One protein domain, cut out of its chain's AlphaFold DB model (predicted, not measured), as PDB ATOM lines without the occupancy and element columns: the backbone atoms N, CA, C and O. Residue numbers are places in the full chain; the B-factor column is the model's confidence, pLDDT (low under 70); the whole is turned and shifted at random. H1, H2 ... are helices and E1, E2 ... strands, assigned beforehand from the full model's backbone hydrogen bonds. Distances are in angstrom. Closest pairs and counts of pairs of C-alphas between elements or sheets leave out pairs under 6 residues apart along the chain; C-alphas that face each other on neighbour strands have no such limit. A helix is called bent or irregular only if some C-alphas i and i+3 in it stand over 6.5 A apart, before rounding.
ATOM      1  N   LEU A 455      41.062  -9.581   5.591       64.06
ATOM      2  CA  LEU A 455      40.711  -8.287   4.982       64.06
ATOM      3  C   LEU A 455      40.815  -7.105   5.961       64.06
ATOM      4  O   LEU A 455      41.268  -6.023   5.583       64.06
ATOM      5  N   VAL A 456      40.442  -7.323   7.228       65.62
ATOM      6  CA  VAL A 456      40.565  -6.322   8.306       65.62
ATOM      7  C   VAL A 456      42.035  -6.011   8.589       65.62
ATOM      8  O   VAL A 456      42.385  -4.863   8.846       65.62
ATOM      9  N   GLN A 457      42.909  -7.015   8.484       70.19
ATOM     10  CA  GLN A 457      44.348  -6.842   8.676       70.19
ATOM     11  C   GLN A 457      45.017  -6.077   7.525       70.19
ATOM     12  O   GLN A 457      46.005  -5.387   7.764       70.19
ATOM     13  N   LYS A 458      44.497  -6.186   6.292       77.06
ATOM     14  CA  LYS A 458      45.045  -5.505   5.106       77.06
ATOM     15  C   LYS A 458      44.680  -4.024   5.067       77.06
ATOM     16  O   LYS A 458      45.551  -3.194   4.840       77.06
ATOM     17  N   TYR A 459      43.415  -3.679   5.302       85.12
ATOM     18  CA  TYR A 459      42.945  -2.296   5.211       85.12
ATOM     19  C   TYR A 459      42.708  -1.720   6.614       85.12
ATOM     20  O   TYR A 459      41.687  -2.042   7.220       85.12
ATOM     21  N   PRO A 460      43.588  -0.857   7.154       86.94
ATOM     22  CA  PRO A 460      43.366  -0.255   8.468       86.94
ATOM     23  C   PRO A 460      42.097   0.607   8.454       86.94
ATOM     24  O   PRO A 460      41.807   1.293   7.473       86.94
ATOM     25  N   ASP A 461      41.293   0.534   9.514       87.44
ATOM     26  CA  ASP A 461      40.161   1.440   9.705       87.44
ATOM     27  C   ASP A 461      40.625   2.807  10.235       87.44
ATOM     28  O   ASP A 461      41.814   3.060  10.463       87.44
ATOM     29  N   ARG A 462      39.674   3.722  10.423       89.62
ATOM     30  CA  ARG A 462      39.974   5.054  10.946       89.62
ATOM     31  C   ARG A 462      40.662   5.012  12.313       89.62
ATOM     32  O   ARG A 462      41.579   5.796  12.535       89.62
ATOM     33  N   GLU A 463      40.245   4.120  13.209       88.44
ATOM     34  CA  GLU A 463      40.821   4.011  14.553       88.44
ATOM     35  C   GLU A 463      42.280   3.532  14.491       88.44
ATOM     36  O   GLU A 463      43.155   4.078  15.167       88.44
ATOM     37  N   ALA A 464      42.572   2.558  13.628       88.25
ATOM     38  CA  ALA A 464      43.914   2.069  13.353       88.25
ATOM     39  C   ALA A 464      44.811   3.175  12.771       88.25
ATOM     40  O   ALA A 464      45.930   3.378  13.248       88.25
ATOM     41  N   LEU A 465      44.320   3.949  11.797       90.81
ATOM     42  CA  LEU A 465      45.061   5.080  11.223       90.81
ATOM     43  C   LEU A 465      45.302   6.206  12.245       90.81
ATOM     44  O   LEU A 465      46.389   6.790  12.276       90.81
ATOM     45  N   GLU A 466      44.325   6.481  13.116       89.81
ATOM     46  CA  GLU A 466      44.444   7.449  14.216       89.81
ATOM     47  C   GLU A 466      45.455   7.008  15.290       89.81
ATOM     48  O   GLU A 466      45.995   7.864  15.987       89.81
ATOM     49  N   LYS A 467      45.783   5.711  15.389       89.50
ATOM     50  CA  LYS A 467      46.891   5.192  16.217       89.50
ATOM     51  C   LYS A 467      48.237   5.232  15.483       89.50
ATOM     52  O   LYS A 467      49.245   5.614  16.077       89.50
ATOM     53  N   LEU A 468      48.253   4.895  14.192       90.81
ATOM     54  CA  LEU A 468      49.464   4.843  13.363       90.81
ATOM     55  C   LEU A 468      50.113   6.227  13.186       90.81
ATOM     56  O   LEU A 468      51.325   6.374  13.346       90.81
ATOM     57  N   TYR A 469      49.325   7.265  12.884       89.56
ATOM     58  CA  TYR A 469      49.870   8.592  12.564       89.56
ATOM     59  C   TYR A 469      50.555   9.311  13.749       89.56
ATOM     60  O   TYR A 469      51.631   9.892  13.562       89.56
ATOM     61  N   PRO A 470      50.018   9.286  14.984       87.94
ATOM     62  CA  PRO A 470      50.722   9.822  16.146       87.94
ATOM     63  C   PRO A 470      52.022   9.086  16.468       87.94
ATOM     64  O   PRO A 470      52.997   9.745  16.831       87.94
ATOM     65  N   GLU A 471      52.071   7.760  16.318       88.31
ATOM     66  CA  GLU A 471      53.311   7.000  16.524       88.31
ATOM     67  C   GLU A 471      54.371   7.362  15.484       88.31
ATOM     68  O   GLU A 471      55.520   7.626  15.845       88.31
ATOM     69  N   LEU A 472      53.978   7.529  14.217       88.38
ATOM     70  CA  LEU A 472      54.860   8.095  13.196       88.38
ATOM     71  C   LEU A 472      55.431   9.455  13.634       88.38
ATOM     72  O   LEU A 472      56.639   9.678  13.557       88.38
ATOM     73  N   ARG A 473      54.597  10.363  14.160       86.62
ATOM     74  CA  ARG A 473      55.067  11.674  14.651       86.62
ATOM     75  C   ARG A 473      56.027  11.568  15.835       86.62
ATOM     76  O   ARG A 473      57.005  12.314  15.878       86.62
ATOM     77  N   LYS A 474      55.773  10.666  16.787       86.12
ATOM     78  CA  LYS A 474      56.672  10.429  17.929       86.12
ATOM     79  C   LYS A 474      58.034   9.923  17.457       86.12
ATOM     80  O   LYS A 474      59.063  10.440  17.890       86.12
ATOM     81  N   LEU A 475      58.046   8.966  16.531       84.44
ATOM     82  CA  LEU A 475      59.277   8.393  15.988       84.44
ATOM     83  C   LEU A 475      60.079   9.420  15.173       84.44
ATOM     84  O   LEU A 475      61.293   9.510  15.362       84.44
ATOM     85  N   ALA A 476      59.421  10.261  14.367       80.75
ATOM     86  CA  ALA A 476      60.076  11.379  13.674       80.75
ATOM     87  C   ALA A 476      60.692  12.401  14.646       80.75
ATOM     88  O   ALA A 476      61.773  12.927  14.394       80.75
ATOM     89  N   GLY A 477      60.034  12.672  15.779       71.25
ATOM     90  CA  GLY A 477      60.559  13.576  16.809       71.25
ATOM     91  C   GLY A 477      61.796  13.044  17.542       71.25
ATOM     92  O   GLY A 477      62.506  13.828  18.169       71.25
ATOM     93  N   THR A 478      62.061  11.734  17.461       62.03
ATOM     94  CA  THR A 478      63.106  11.053  18.244       62.03
ATOM     95  C   THR A 478      64.318  10.631  17.397       62.03
ATOM     96  O   THR A 478      65.433  10.644  17.910       62.03
ATOM     97  N   ASN A 479      64.137  10.310  16.105       54.25
ATOM     98  CA  ASN A 479      65.155   9.636  15.272       54.25
ATOM     99  C   ASN A 479      65.669  10.431  14.048       54.25
ATOM    100  O   ASN A 479      66.291   9.857  13.156       54.25
ATOM    101  N   GLY A 480      65.482  11.752  14.002       58.09
ATOM    102  CA  GLY A 480      65.855  12.559  12.833       58.09
ATOM    103  C   GLY A 480      64.816  12.481  11.706       58.09
ATOM    104  O   GLY A 480      63.725  11.951  11.888       58.09
ATOM    105  N   ASN A 481      65.131  13.056  10.540       70.94
ATOM    106  CA  ASN A 481      64.151  13.325   9.472       70.94
ATOM    107  C   ASN A 481      63.499  12.079   8.830       70.94
ATOM    108  O   ASN A 481      62.523  12.246   8.100       70.94
ATOM    109  N   PHE A 482      64.011  10.868   9.086       81.75
ATOM    110  CA  PHE A 482      63.545   9.626   8.463       81.75
ATOM    111  C   PHE A 482      63.279   8.531   9.501       81.75
ATOM    112  O   PHE A 482      64.093   8.275  10.389       81.75
ATOM    113  N   ILE A 483      62.134   7.860   9.367       86.44
ATOM    114  CA  ILE A 483      61.709   6.740  10.207       86.44
ATOM    115  C   ILE A 483      61.909   5.443   9.422       86.44
ATOM    116  O   ILE A 483      61.393   5.300   8.318       86.44
ATOM    117  N   LYS A 484      62.615   4.474  10.004       86.44
ATOM    118  CA  LYS A 484      62.724   3.130   9.427       86.44
ATOM    119  C   LYS A 484      61.439   2.330   9.644       86.44
ATOM    120  O   LYS A 484      60.884   2.350  10.746       86.44
ATOM    121  N   THR A 485      60.999   1.599   8.624       82.50
ATOM    122  CA  THR A 485      59.761   0.805   8.644       82.50
ATOM    123  C   THR A 485      59.802  -0.310   9.696       82.50
ATOM    124  O   THR A 485      58.801  -0.586  10.354       82.50
ATOM    125  N   GLU A 486      60.976  -0.883   9.972       83.88
ATOM    126  CA  GLU A 486      61.145  -1.917  11.003       83.88
ATOM    127  C   GLU A 486      60.855  -1.385  12.411       83.88
ATOM    128  O   GLU A 486      60.329  -2.104  13.260       83.88
ATOM    129  N   THR A 487      61.163  -0.111  12.669       84.25
ATOM    130  CA  THR A 487      60.863   0.536  13.954       84.25
ATOM    131  C   THR A 487      59.354   0.668  14.160       84.25
ATOM    132  O   THR A 487      58.885   0.530  15.285       84.25
ATOM    133  N   LEU A 488      58.589   0.882  13.084       84.44
ATOM    134  CA  LEU A 488      57.124   0.936  13.127       84.44
ATOM    135  C   LEU A 488      56.503  -0.424  13.412       84.44
ATOM    136  O   LEU A 488      55.631  -0.511  14.272       84.44
ATOM    137  N   TYR A 489      56.982  -1.476  12.744       86.50
ATOM    138  CA  TYR A 489      56.486  -2.835  12.971       86.50
ATOM    139  C   TYR A 489      56.653  -3.294  14.424       86.50
ATOM    140  O   TYR A 489      55.856  -4.091  14.902       86.50
ATOM    141  N   ASN A 490      57.679  -2.797  15.122       83.12
ATOM    142  CA  ASN A 490      57.933  -3.134  16.523       83.12
ATOM    143  C   ASN A 490      57.211  -2.208  17.518       83.12
ATOM    144  O   ASN A 490      57.033  -2.582  18.674       83.12
ATOM    145  N   ALA A 491      56.846  -0.991  17.105       81.81
ATOM    146  CA  ALA A 491      56.228   0.007  17.979       81.81
ATOM    147  C   ALA A 491      54.699  -0.117  18.058       81.81
ATOM    148  O   ALA A 491      54.100   0.344  19.028       81.81
ATOM    149  N   LEU A 492      54.070  -0.711  17.042       83.75
ATOM    150  CA  LEU A 492      52.621  -0.821  16.930       83.75
ATOM    151  C   LEU A 492      52.167  -2.274  16.996       83.75
ATOM    152  O   LEU A 492      52.656  -3.124  16.258       83.75
ATOM    153  N   ASP A 493      51.146  -2.518  17.813       82.00
ATOM    154  CA  ASP A 493      50.381  -3.764  17.813       82.00
ATOM    155  C   ASP A 493      49.366  -3.747  16.653       82.00
ATOM    156  O   ASP A 493      48.158  -3.604  16.835       82.00
ATOM    157  N   MET A 494      49.887  -3.747  15.423       81.06
ATOM    158  CA  MET A 494      49.123  -3.727  14.173       81.06
ATOM    159  C   MET A 494      49.752  -4.702  13.174       81.06
ATOM    160  O   MET A 494      50.975  -4.829  13.097       81.06
ATOM    161  N   ALA A 495      48.924  -5.373  12.368       81.38
ATOM    162  CA  ALA A 495      49.411  -6.243  11.301       81.38
ATOM    163  C   ALA A 495      50.317  -5.470  10.325       81.38
ATOM    164  O   ALA A 495      49.977  -4.365   9.897       81.38
ATOM    165  N   LYS A 496      51.447  -6.069   9.921       84.69
ATOM    166  CA  LYS A 496      52.422  -5.439   9.005       84.69
ATOM    167  C   LYS A 496      51.776  -4.934   7.715       84.69
ATOM    168  O   LYS A 496      52.066  -3.828   7.276       84.69
ATOM    169  N   LEU A 497      50.863  -5.722   7.150       81.12
ATOM    170  CA  LEU A 497      50.135  -5.374   5.931       81.12
ATOM    171  C   LEU A 497      49.225  -4.147   6.129       81.12
ATOM    172  O   LEU A 497      49.123  -3.297   5.246       81.12
ATOM    173  N   GLY A 498      48.623  -4.020   7.314       86.25
ATOM    174  CA  GLY A 498      47.836  -2.856   7.711       86.25
ATOM    175  C   GLY A 498      48.697  -1.610   7.899       86.25
ATOM    176  O   GLY A 498      48.290  -0.525   7.485       86.25
ATOM    177  N   ILE A 499      49.914  -1.761   8.436       89.50
ATOM    178  CA  ILE A 499      50.898  -0.672   8.528       89.50
ATOM    179  C   ILE A 499      51.291  -0.204   7.123       89.50
ATOM    180  O   ILE A 499      51.176   0.984   6.840       89.50
ATOM    181  N   GLU A 500      51.682  -1.112   6.224       89.75
ATOM    182  CA  GLU A 500      52.057  -0.763   4.844       89.75
ATOM    183  C   GLU A 500      50.930  -0.074   4.078       89.75
ATOM    184  O   GLU A 500      51.146   0.944   3.415       89.75
ATOM    185  N   THR A 501      49.708  -0.586   4.209       89.06
ATOM    186  CA  THR A 501      48.534   0.017   3.574       89.06
ATOM    187  C   THR A 501      48.220   1.381   4.185       89.06
ATOM    188  O   THR A 501      47.904   2.322   3.461       89.06
ATOM    189  N   GLY A 502      48.376   1.539   5.502       92.12
ATOM    190  CA  GLY A 502      48.254   2.830   6.176       92.12
ATOM    191  C   GLY A 502      49.306   3.846   5.724       92.12
ATOM    192  O   GLY A 502      48.982   5.013   5.507       92.12
ATOM    193  N   LEU A 503      50.547   3.403   5.506       92.12
ATOM    194  CA  LEU A 503      51.607   4.238   4.942       92.12
ATOM    195  C   LEU A 503      51.281   4.666   3.508       92.12
ATOM    196  O   LEU A 503      51.445   5.841   3.188       92.12
ATOM    197  N   ALA A 504      50.766   3.758   2.675       91.25
ATOM    198  CA  ALA A 504      50.329   4.080   1.318       91.25
ATOM    199  C   ALA A 504      49.166   5.093   1.305       91.25
ATOM    200  O   ALA A 504      49.197   6.052   0.538       91.25
ATOM    201  N   ILE A 505      48.189   4.952   2.212       93.12
ATOM    202  CA  ILE A 505      47.104   5.933   2.397       93.12
ATOM    203  C   ILE A 505      47.681   7.309   2.753       93.12
ATOM    204  O   ILE A 505      47.291   8.327   2.184       93.12
ATOM    205  N   PHE A 506      48.628   7.369   3.689       92.94
ATOM    206  CA  PHE A 506      49.255   8.634   4.073       92.94
ATOM    207  C   PHE A 506      50.122   9.240   2.967       92.94
ATOM    208  O   PHE A 506      50.200  10.466   2.878       92.94
ATOM    209  N   GLU A 507      50.731   8.420   2.115       91.94
ATOM    210  CA  GLU A 507      51.462   8.868   0.930       91.94
ATOM    211  C   GLU A 507      50.522   9.503  -0.111       91.94
ATOM    212  O   GLU A 507      50.769  10.631  -0.538       91.94
ATOM    213  N   GLU A 508      49.381   8.875  -0.430       92.19
ATOM    214  CA  GLU A 508      48.346   9.467  -1.306       92.19
ATOM    215  C   GLU A 508      47.827  10.808  -0.765       92.19
ATOM    216  O   GLU A 508      47.610  11.784  -1.496       92.19
ATOM    217  N   LEU A 509      47.659  10.883   0.558       91.06
ATOM    218  CA  LEU A 509      47.234  12.098   1.247       91.06
ATOM    219  C   LEU A 509      48.349  13.148   1.368       91.06
ATOM    220  O   LEU A 509      48.079  14.249   1.852       91.06
ATOM    221  N   GLN A 510      49.565  12.852   0.892       89.94
ATOM    222  CA  GLN A 510      50.751  13.709   0.981       89.94
ATOM    223  C   GLN A 510      51.095  14.095   2.430       89.94
ATOM    224  O   GLN A 510      51.539  15.207   2.711       89.94
ATOM    225  N   LEU A 511      50.855  13.180   3.370       89.06
ATOM    226  CA  LEU A 511      51.241  13.311   4.778       89.06
ATOM    227  C   LEU A 511      52.632  12.733   5.047       89.06
ATOM    228  O   LEU A 511      53.248  13.063   6.063       89.06
ATOM    229  N   LEU A 512      53.120  11.881   4.147       91.88
ATOM    230  CA  LEU A 512      54.462  11.326   4.178       91.88
ATOM    231  C   LEU A 512      54.994  11.083   2.764       91.88
ATOM    232  O   LEU A 512      54.240  11.104   1.796       91.88
ATOM    233  N   GLU A 513      56.295  10.839   2.686       89.81
ATOM    234  CA  GLU A 513      57.026  10.425   1.492       89.81
ATOM    235  C   GLU A 513      57.903   9.220   1.861       89.81
ATOM    236  O   GLU A 513      58.529   9.219   2.931       89.81
ATOM    237  N   ARG A 514      57.936   8.189   1.007       88.88
ATOM    238  CA  ARG A 514      58.783   7.003   1.196       88.88
ATOM    239  C   ARG A 514      59.959   7.028   0.226       88.88
ATOM    240  O   ARG A 514      59.781   7.202  -0.975       88.88
ATOM    241  N   ASN A 515      61.168   6.830   0.739       84.25
ATOM    242  CA  ASN A 515      62.376   6.684  -0.072       84.25
ATOM    243  C   ASN A 515      63.255   5.535   0.451       84.25
ATOM    244  O   ASN A 515      62.907   4.856   1.416       84.25
ATOM    245  N   SER A 516      64.413   5.319  -0.177       78.12
ATOM    246  CA  SER A 516      65.378   4.292   0.241       78.12
ATOM    247  C   SER A 516      65.971   4.517   1.642       78.12
ATOM    248  O   SER A 516      66.516   3.580   2.221       78.12
ATOM    249  N   GLU A 517      65.876   5.730   2.195       77.38
ATOM    250  CA  GLU A 517      66.358   6.074   3.540       77.38
ATOM    251  C   GLU A 517      65.290   5.849   4.627       77.38
ATOM    252  O   GLU A 517      65.632   5.684   5.802       77.38
ATOM    253  N   GLY A 518      64.007   5.801   4.251       84.50
ATOM    254  CA  GLY A 518      62.880   5.508   5.130       84.50
ATOM    255  C   GLY A 518      61.660   6.388   4.856       84.50
ATOM    256  O   GLY A 518      61.420   6.862   3.746       84.50
ATOM    257  N   ILE A 519      60.857   6.598   5.895       90.44
ATOM    258  CA  ILE A 519      59.607   7.358   5.852       90.44
ATOM    259  C   ILE A 519      59.863   8.773   6.369       90.44
ATOM    260  O   ILE A 519      60.291   8.953   7.512       90.44
ATOM    261  N   LYS A 520      59.550   9.781   5.558       89.12
ATOM    262  CA  LYS A 520      59.640  11.198   5.924       89.12
ATOM    263  C   LYS A 520      58.252  11.794   6.076       89.12
ATOM    264  O   LYS A 520      57.432  11.697   5.169       89.12
ATOM    265  N   LEU A 521      57.988  12.454   7.201       88.62
ATOM    266  CA  LEU A 521      56.717  13.146   7.409       88.62
ATOM    267  C   LEU A 521      56.701  14.507   6.711       88.62
ATOM    268  O   LEU A 521      57.645  15.292   6.816       88.62
ATOM    269  N   LEU A 522      55.588  14.794   6.040       85.25
ATOM    270  CA  LEU A 522      55.315  16.067   5.388       85.25
ATOM    271  C   LEU A 522      54.394  16.930   6.269       85.25
ATOM    272  O   LEU A 522      53.633  16.403   7.091       85.25
ATOM    273  N   PRO A 523      54.446  18.270   6.141       79.56
ATOM    274  CA  PRO A 523      53.497  19.138   6.822       79.56
ATOM    275  C   PRO A 523      52.061  18.798   6.382       79.56
ATOM    276  O   PRO A 523      51.821  18.556   5.200       79.56
ATOM    277  N   PRO A 524      51.088  18.774   7.310       76.00
ATOM    278  CA  PRO A 524      49.740  18.320   7.002       76.00
ATOM    279  C   PRO A 524      49.074  19.239   5.972       76.00
ATOM    280  O   PRO A 524      48.821  20.409   6.247       76.00
ATOM    281  N   ALA A 525      48.730  18.686   4.808       72.56
ATOM    282  CA  ALA A 525      48.068  19.408   3.719       72.56
ATOM    283  C   ALA A 525      46.553  19.634   3.944       72.56
ATOM    284  O   ALA A 525      45.873  20.177   3.078       72.56
ATOM    285  N   GLY A 526      45.999  19.197   5.083       73.69
ATOM    286  CA  GLY A 526      44.578  19.368   5.427       73.69
ATOM    287  C   GLY A 526      43.600  18.467   4.658       73.69
ATOM    288  O   GLY A 526      42.392  18.689   4.725       73.69
ATOM    289  N   LYS A 527      44.090  17.450   3.934       84.31
ATOM    290  CA  LYS A 527      43.244  16.481   3.220       84.31
ATOM    291  C   LYS A 527      42.530  15.544   4.204       84.31
ATOM    292  O   LYS A 527      43.113  15.114   5.196       84.31
ATOM    293  N   LYS A 528      41.261  15.233   3.926       87.88
ATOM    294  CA  LYS A 528      40.471  14.241   4.681       87.88
ATOM    295  C   LYS A 528      40.847  12.819   4.252       87.88
ATOM    296  O   LYS A 528      41.281  12.635   3.123       87.88
ATOM    297  N   LEU A 529      40.610  11.828   5.117       87.81
ATOM    298  CA  LEU A 529      40.859  10.410   4.804       87.81
ATOM    299  C   LEU A 529      40.098   9.935   3.558       87.81
ATOM    300  O   LEU A 529      40.671   9.236   2.731       87.81
ATOM    301  N   ASP A 530      38.863  10.406   3.363       87.88
ATOM    302  CA  ASP A 530      38.034  10.063   2.195       87.88
ATOM    303  C   ASP A 530      38.612  10.552   0.852       87.88
ATOM    304  O   ASP A 530      38.093  10.199  -0.205       87.88
ATOM    305  N   ALA A 531      39.664  11.380   0.876       89.31
ATOM    306  CA  ALA A 531      40.390  11.785  -0.324       89.31
ATOM    307  C   ALA A 531      41.403  10.727  -0.804       89.31
ATOM    308  O   ALA A 531      41.899  10.860  -1.919       89.31
ATOM    309  N   SER A 532      41.721   9.711   0.009       91.69
ATOM    310  CA  SER A 532      42.534   8.563  -0.411       91.69
ATOM    311  C   SER A 532      41.654   7.530  -1.106       91.69
ATOM    312  O   SER A 532      40.625   7.092  -0.578       91.69
ATOM    313  N   GLU A 533      42.082   7.114  -2.293       88.44
ATOM    314  CA  GLU A 533      41.393   6.081  -3.052       88.44
ATOM    315  C   GLU A 533      41.581   4.710  -2.400       88.44
ATOM    316  O   GLU A 533      40.607   3.957  -2.297       88.44
ATOM    317  N   ILE A 534      42.779   4.430  -1.869       87.44
ATOM    318  CA  ILE A 534      43.074   3.200  -1.121       87.44
ATOM    319  C   ILE A 534      42.153   3.072   0.094       87.44
ATOM    320  O   ILE A 534      41.559   2.012   0.300       87.44
ATOM    321  N   TYR A 535      41.989   4.144   0.877       90.88
ATOM    322  CA  TYR A 535      41.123   4.126   2.057       90.88
ATOM    323  C   TYR A 535      39.658   3.873   1.677       90.88
ATOM    324  O   TYR A 535      39.023   2.961   2.206       90.88
ATOM    325  N   ARG A 536      39.131   4.619   0.698       88.88
ATOM    326  CA  ARG A 536      37.748   4.460   0.224       88.88
ATOM    327  C   ARG A 536      37.494   3.062  -0.350       88.88
ATOM    328  O   ARG A 536      36.439   2.486  -0.094       88.88
ATOM    329  N   ARG A 537      38.447   2.513  -1.112       82.81
ATOM    330  CA  ARG A 537      38.381   1.140  -1.636       82.81
ATOM    331  C   ARG A 537      38.374   0.123  -0.499       82.81
ATOM    332  O   ARG A 537      37.545  -0.779  -0.522       82.81
ATOM    333  N   GLY A 538      39.238   0.289   0.500       84.94
ATOM    334  CA  GLY A 538      39.289  -0.579   1.676       84.94
ATOM    335  C   GLY A 538      37.975  -0.594   2.457       84.94
ATOM    336  O   GLY A 538      37.447  -1.663   2.746       84.94
ATOM    337  N   GLU A 539      37.398   0.576   2.739       85.38
ATOM    338  CA  GLU A 539      36.110   0.685   3.442       85.38
ATOM    339  C   GLU A 539      34.950   0.096   2.626       85.38
ATOM    340  O   GLU A 539      34.100  -0.607   3.178       85.38
ATOM    341  N   LYS A 540      34.942   0.315   1.303       83.38
ATOM    342  CA  LYS A 540      33.981  -0.318   0.390       83.38
ATOM    343  C   LYS A 540      34.091  -1.845   0.457       83.38
ATOM    344  O   LYS A 540      33.089  -2.499   0.724       83.38
ATOM    345  N   LEU A 541      35.298  -2.395   0.310       78.00
ATOM    346  CA  LEU A 541      35.544  -3.839   0.347       78.00
ATOM    347  C   LEU A 541      35.174  -4.456   1.697       78.00
ATOM    348  O   LEU A 541      34.562  -5.517   1.724       78.00
ATOM    349  N   LYS A 542      35.501  -3.808   2.823       80.81
ATOM    350  CA  LYS A 542      35.103  -4.291   4.157       80.81
ATOM    351  C   LYS A 542      33.592  -4.384   4.292       80.81
ATOM    352  O   LYS A 542      33.093  -5.388   4.791       80.81
ATOM    353  N   LYS A 543      32.875  -3.350   3.843       81.81
ATOM    354  CA  LYS A 543      31.414  -3.322   3.882       81.81
ATOM    355  C   LYS A 543      30.817  -4.402   2.980       81.81
ATOM    356  O   LYS A 543      30.025  -5.205   3.452       81.81
ATOM    357  N   GLU A 544      31.259  -4.475   1.727       79.31
ATOM    358  CA  GLU A 544      30.804  -5.489   0.766       79.31
ATOM    359  C   GLU A 544      31.095  -6.908   1.250       79.31
ATOM    360  O   GLU A 544      30.256  -7.791   1.114       79.31
ATOM    361  N   THR A 545      32.249  -7.128   1.877       78.56
ATOM    362  CA  THR A 545      32.612  -8.429   2.448       78.56
ATOM    363  C   THR A 545      31.755  -8.770   3.658       78.56
ATOM    364  O   THR A 545      31.312  -9.907   3.777       78.56
ATOM    365  N   ALA A 546      31.502  -7.812   4.555       77.38
ATOM    366  CA  ALA A 546      30.636  -8.028   5.711       77.38
ATOM    367  C   ALA A 546      29.207  -8.390   5.278       77.38
ATOM    368  O   ALA A 546      28.644  -9.353   5.798       77.38
ATOM    369  N   ASP A 547      28.673  -7.676   4.286       74.94
ATOM    370  CA  ASP A 547      27.333  -7.900   3.743       74.94
ATOM    371  C   ASP A 547      27.251  -9.239   2.977       74.94
ATOM    372  O   ASP A 547      26.283  -9.985   3.114       74.94
ATOM    373  N   PHE A 548      28.292  -9.598   2.215       84.44
ATOM    374  CA  PHE A 548      28.331 -10.811   1.386       84.44
ATOM    375  C   PHE A 548      28.764 -12.080   2.140       84.44
ATOM    376  O   PHE A 548      28.600 -13.203   1.659       84.44
ATOM    377  N   ARG A 549      29.308 -11.943   3.350       82.75
ATOM    378  CA  ARG A 549      29.760 -13.081   4.158       82.75
ATOM    379  C   ARG A 549      28.620 -14.036   4.508       82.75
ATOM    380  O   ARG A 549      28.808 -15.250   4.429       82.75
ATOM    381  N   ALA A 550      27.459 -13.499   4.889       81.31
ATOM    382  CA  ALA A 550      26.290 -14.312   5.223       81.31
ATOM    383  C   ALA A 550      25.823 -15.140   4.013       81.31
ATOM    384  O   ALA A 550      25.459 -16.305   4.164       81.31
ATOM    385  N   PHE A 551      25.924 -14.579   2.804       85.25
ATOM    386  CA  PHE A 551      25.635 -15.301   1.569       85.25
ATOM    387  C   PHE A 551      26.553 -16.522   1.390       85.25
ATOM    388  O   PHE A 551      26.077 -17.645   1.281       85.25
ATOM    389  N   GLN A 552      27.875 -16.343   1.451       84.88
ATOM    390  CA  GLN A 552      28.824 -17.440   1.195       84.88
ATOM    391  C   GLN A 552      28.838 -18.530   2.285       84.88
ATOM    392  O   GLN A 552      29.086 -19.702   1.987       84.88
ATOM    393  N   LEU A 553      28.603 -18.169   3.552       83.88
ATOM    394  CA  LEU A 553      28.712 -19.103   4.683       83.88
ATOM    395  C   LEU A 553      27.387 -19.738   5.105       83.88
ATOM    396  O   LEU A 553      27.391 -20.894   5.517       83.88
ATOM    397  N   GLU A 554      26.282 -18.996   5.050       83.75
ATOM    398  CA  GLU A 554      25.024 -19.411   5.687       83.75
ATOM    399  C   GLU A 554      23.972 -19.864   4.675       83.75
ATOM    400  O   GLU A 554      23.073 -20.623   5.035       83.75
ATOM    401  N   HIS A 555      24.066 -19.428   3.414       87.69
ATOM    402  CA  HIS A 555      23.066 -19.808   2.421       87.69
ATOM    403  C   HIS A 555      23.232 -21.283   2.008       87.69
ATOM    404  O   HIS A 555      24.368 -21.767   1.859       87.69
ATOM    405  N   PRO A 556      22.115 -22.013   1.815       87.06
ATOM    406  CA  PRO A 556      22.124 -23.338   1.202       87.06
ATOM    407  C   PRO A 556      22.728 -23.302  -0.204       87.06
ATOM    408  O   PRO A 556      22.618 -22.297  -0.911       87.06
ATOM    409  N   ILE A 557      23.335 -24.412  -0.628       89.06
ATOM    410  CA  ILE A 557      23.998 -24.514  -1.935       89.06
ATOM    411  C   ILE A 557      23.032 -24.239  -3.098       89.06
ATOM    412  O   ILE A 557      23.422 -23.638  -4.095       89.06
ATOM    413  N   GLU A 558      21.758 -24.609  -2.957       87.00
ATOM    414  CA  GLU A 558      20.716 -24.355  -3.952       87.00
ATOM    415  C   GLU A 558      20.461 -22.862  -4.133       87.00
ATOM    416  O   GLU A 558      20.333 -22.394  -5.257       87.00
ATOM    417  N   GLN A 559      20.439 -22.098  -3.042       87.88
ATOM    418  CA  GLN A 559      20.233 -20.657  -3.122       87.88
ATOM    419  C   GLN A 559      21.434 -19.962  -3.773       87.88
ATOM    420  O   GLN A 559      21.251 -19.075  -4.604       87.88
ATOM    421  N   ILE A 560      22.656 -20.396  -3.445       88.44
ATOM    422  CA  ILE A 560      23.874 -19.875  -4.080       88.44
ATOM    423  C   ILE A 560      23.852 -20.168  -5.586       88.44
ATOM    424  O   ILE A 560      24.148 -19.283  -6.384       88.44
ATOM    425  N   TRP A 561      23.464 -21.384  -5.976       89.06
ATOM    426  CA  TRP A 561      23.331 -21.782  -7.376       89.06
ATOM    427  C   TRP A 561      22.331 -20.906  -8.145       89.06
ATOM    428  O   TRP A 561      22.688 -20.345  -9.179       89.06
ATOM    429  N   GLU A 562      21.115 -20.730  -7.624       87.62
ATOM    430  CA  GLU A 562      20.088 -19.893  -8.264       87.62
ATOM    431  C   GLU A 562      20.539 -18.432  -8.410       87.62
ATOM    432  O   GLU A 562      20.295 -17.800  -9.440       87.62
ATOM    433  N   GLU A 563      21.245 -17.888  -7.415       87.62
ATOM    434  CA  GLU A 563      21.775 -16.526  -7.493       87.62
ATOM    435  C   GLU A 563      22.904 -16.386  -8.526       87.62
ATOM    436  O   GLU A 563      22.940 -15.373  -9.230       87.62
ATOM    437  N   ILE A 564      23.772 -17.397  -8.682       88.31
ATOM    438  CA  ILE A 564      24.774 -17.437  -9.763       88.31
ATOM    439  C   ILE A 564      24.081 -17.395 -11.127       88.31
ATOM    440  O   ILE A 564      24.419 -16.549 -11.958       88.31
ATOM    441  N   LEU A 565      23.081 -18.254 -11.346       87.00
ATOM    442  CA  LEU A 565      22.345 -18.301 -12.611       87.00
ATOM    443  C   LEU A 565      21.651 -16.972 -12.922       87.00
ATOM    444  O   LEU A 565      21.795 -16.434 -14.023       87.00
ATOM    445  N   ALA A 566      20.953 -16.407 -11.935       86.50
ATOM    446  CA  ALA A 566      20.247 -15.141 -12.083       86.50
ATOM    447  C   ALA A 566      21.193 -13.979 -12.426       86.50
ATOM    448  O   ALA A 566      20.828 -13.091 -13.198       86.50
ATOM    449  N   LYS A 567      22.405 -13.968 -11.858       85.94
ATOM    450  CA  LYS A 567      23.387 -12.894 -12.060       85.94
ATOM    451  C   LYS A 567      24.147 -12.998 -13.369       85.94
ATOM    452  O   LYS A 567      24.389 -11.964 -13.987       85.94
ATOM    453  N   LEU A 568      24.473 -14.212 -13.794       83.88
ATOM    454  CA  LEU A 568      25.111 -14.459 -15.087       83.88
ATOM    455  C   LEU A 568      24.104 -14.434 -16.250       83.88
ATOM    456  O   LEU A 568      24.501 -14.479 -17.410       83.88
ATOM    457  N   GLY A 569      22.801 -14.338 -15.957       79.94
ATOM    458  CA  GLY A 569      21.748 -14.299 -16.971       79.94
ATOM    459  C   GLY A 569      21.620 -15.611 -17.746       79.94
ATOM    460  O   GLY A 569      21.167 -15.595 -18.890       79.94
ATOM    461  N   VAL A 570      22.034 -16.730 -17.146       77.94
ATOM    462  CA  VAL A 570      22.018 -18.042 -17.797       77.94
ATOM    463  C   VAL A 570      20.706 -18.752 -17.488       77.94
ATOM    464  O   VAL A 570      20.309 -18.872 -16.328       77.94
ATOM    465  N   ASP A 571      20.025 -19.241 -18.526       71.50
ATOM    466  CA  ASP A 571      18.806 -20.024 -18.354       71.50
ATOM    467  C   ASP A 571      19.142 -21.404 -17.769       71.50
ATOM    468  O   ASP A 571      19.883 -22.196 -18.363       71.50
ATOM    469  N   SER A 572      18.561 -21.704 -16.606       65.00
ATOM    470  CA  SER A 572      18.652 -23.010 -15.950       65.00
ATOM    471  C   SER A 572      18.306 -24.169 -16.894       65.00
ATOM    472  O   SER A 572      18.938 -25.219 -16.827       65.00
ATOM    473  N   GLU A 573      17.370 -23.996 -17.835       60.59
ATOM    474  CA  GLU A 573      17.016 -25.058 -18.781       60.59
ATOM    475  C   GLU A 573      18.102 -25.315 -19.832       60.59
ATOM    476  O   GLU A 573      18.192 -26.433 -20.343       60.59
ATOM    477  N   GLN A 574      18.926 -24.317 -20.159       62.50
ATOM    478  CA  GLN A 574      19.984 -24.437 -21.162       62.50
ATOM    479  C   GLN A 574      21.173 -25.237 -20.612       62.50
ATOM    480  O   GLN A 574      21.598 -26.201 -21.248       62.50
ATOM    481  N   ILE A 575      21.618 -24.940 -19.386       65.38
ATOM    482  CA  ILE A 575      22.710 -25.672 -18.709       65.38
ATOM    483  C   ILE A 575      22.330 -27.140 -18.453       65.38
ATOM    484  O   ILE A 575      23.181 -28.029 -18.515       65.38
ATOM    485  N   LEU A 576      21.050 -27.414 -18.172       60.88
ATOM    486  CA  LEU A 576      20.569 -28.762 -17.852       60.88
ATOM    487  C   LEU A 576      20.341 -29.662 -19.088       60.88
ATOM    488  O   LEU A 576      20.109 -30.866 -18.944       60.88
ATOM    489  N   ARG A 577      20.372 -29.103 -20.309       51.16
ATOM    490  CA  ARG A 577      20.023 -29.812 -21.560       51.16
ATOM    491  C   ARG A 577      21.211 -30.227 -22.427       51.16
ATOM    492  O   ARG A 577      20.998 -30.992 -23.371       51.16
TER     493      ARG A 577
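Overview. This is residues 455 to 577 of the 629 residues of an uncharacterized protein of Candidatus Poribacteria bacterium (UniProt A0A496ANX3). A small head of helices and one strand hairpin sits at one end, and a long helix, H5, runs out of it as an arm to two further helices, H6 and H7, at the far end. In the head, H1, H2, H3 and the hairpin E1 E2 gather round H4, while H6 folds back from the end of H5 at a corner. The printed part has 123 residues, with seven named helices and two named strands in the order H1 H2 H3 H4 E1 E2 H5 H6 H7; the sheet, E1 - E2, is antiparallel, and the class is mostly helix. It is only just extended, close to loose, with a radius of gyration of the C-alphas of 20.9 A, and spans 71 by 26 by 25 A, the arm making the length.

Along the chain. H1, residues 455 to 458, begins at C-alpha 455 (40.711, -8.287, 4.982). H2, residues 462 to 479, is 26.0 A long, H3 is residues 485 to 491, and H4, residues 496 to 508, is 18.6 A long. E1 is residues 512 to 515 and E2 residues 518 to 521. H5, residues 533 to 554, is 31.5 A long and begins at C-alpha 533 (41.393, 6.081, -3.052). It has a kink of 36 degrees near residue 547 and is only just irregular, with C-alphas 547 and 550 6.7 A apart. H6, residues 557 to 568, is 16.6 A long. H7, residues 572 to 575, ends at C-alpha 575 (22.710, -25.672, -18.709).

Arrangement. H4 is the hub, touching four helices. Its residues 497 to 501 touch H1, the closest C-alphas being those of Lys 458 and Gly 498, 4.6 A apart. It only just touches H2, with 3 pairs of C-alphas within 8 A, closest at Leu 465 and Gly 502, 6.4 A, about perpendicular at 83 degrees. E1 and E2 form an antiparallel hairpin at 157 degrees, with N 513 and O 520 at 2.9 A, within hydrogen-bond range. H5 touches H4 with residues 533 to 535 alone, closest at the C-alphas of Ile 505 and Ile 534, 6.0 A, at a steep tilt of 41 degrees, opposite ways. H5 and H6 are close but not clearly touching, closest at the C-alphas of Phe 551 and Ile 560, 7.5 A. H5 and H7 are apart. Every O i to N i+4 pair is within hydrogen-bond range in H3, H4 and H6, against 12 of 14 in H2 and 16 of 18 in H5; H1 and H7 are too short for such a pair.

Size, cuts and confidence. The C-alphas farthest apart, those of Thr 478 and Arg 577, are 71.5 A apart. The printed part has no cut. The link from E2 to H5, 11 residues, is long, and the others are tight. Residues 553 to 558 stand free. The mean pLDDT of the printed part is 83.0, and residues 455 to 456, 478 to 480 and 572 to 577 are under 70.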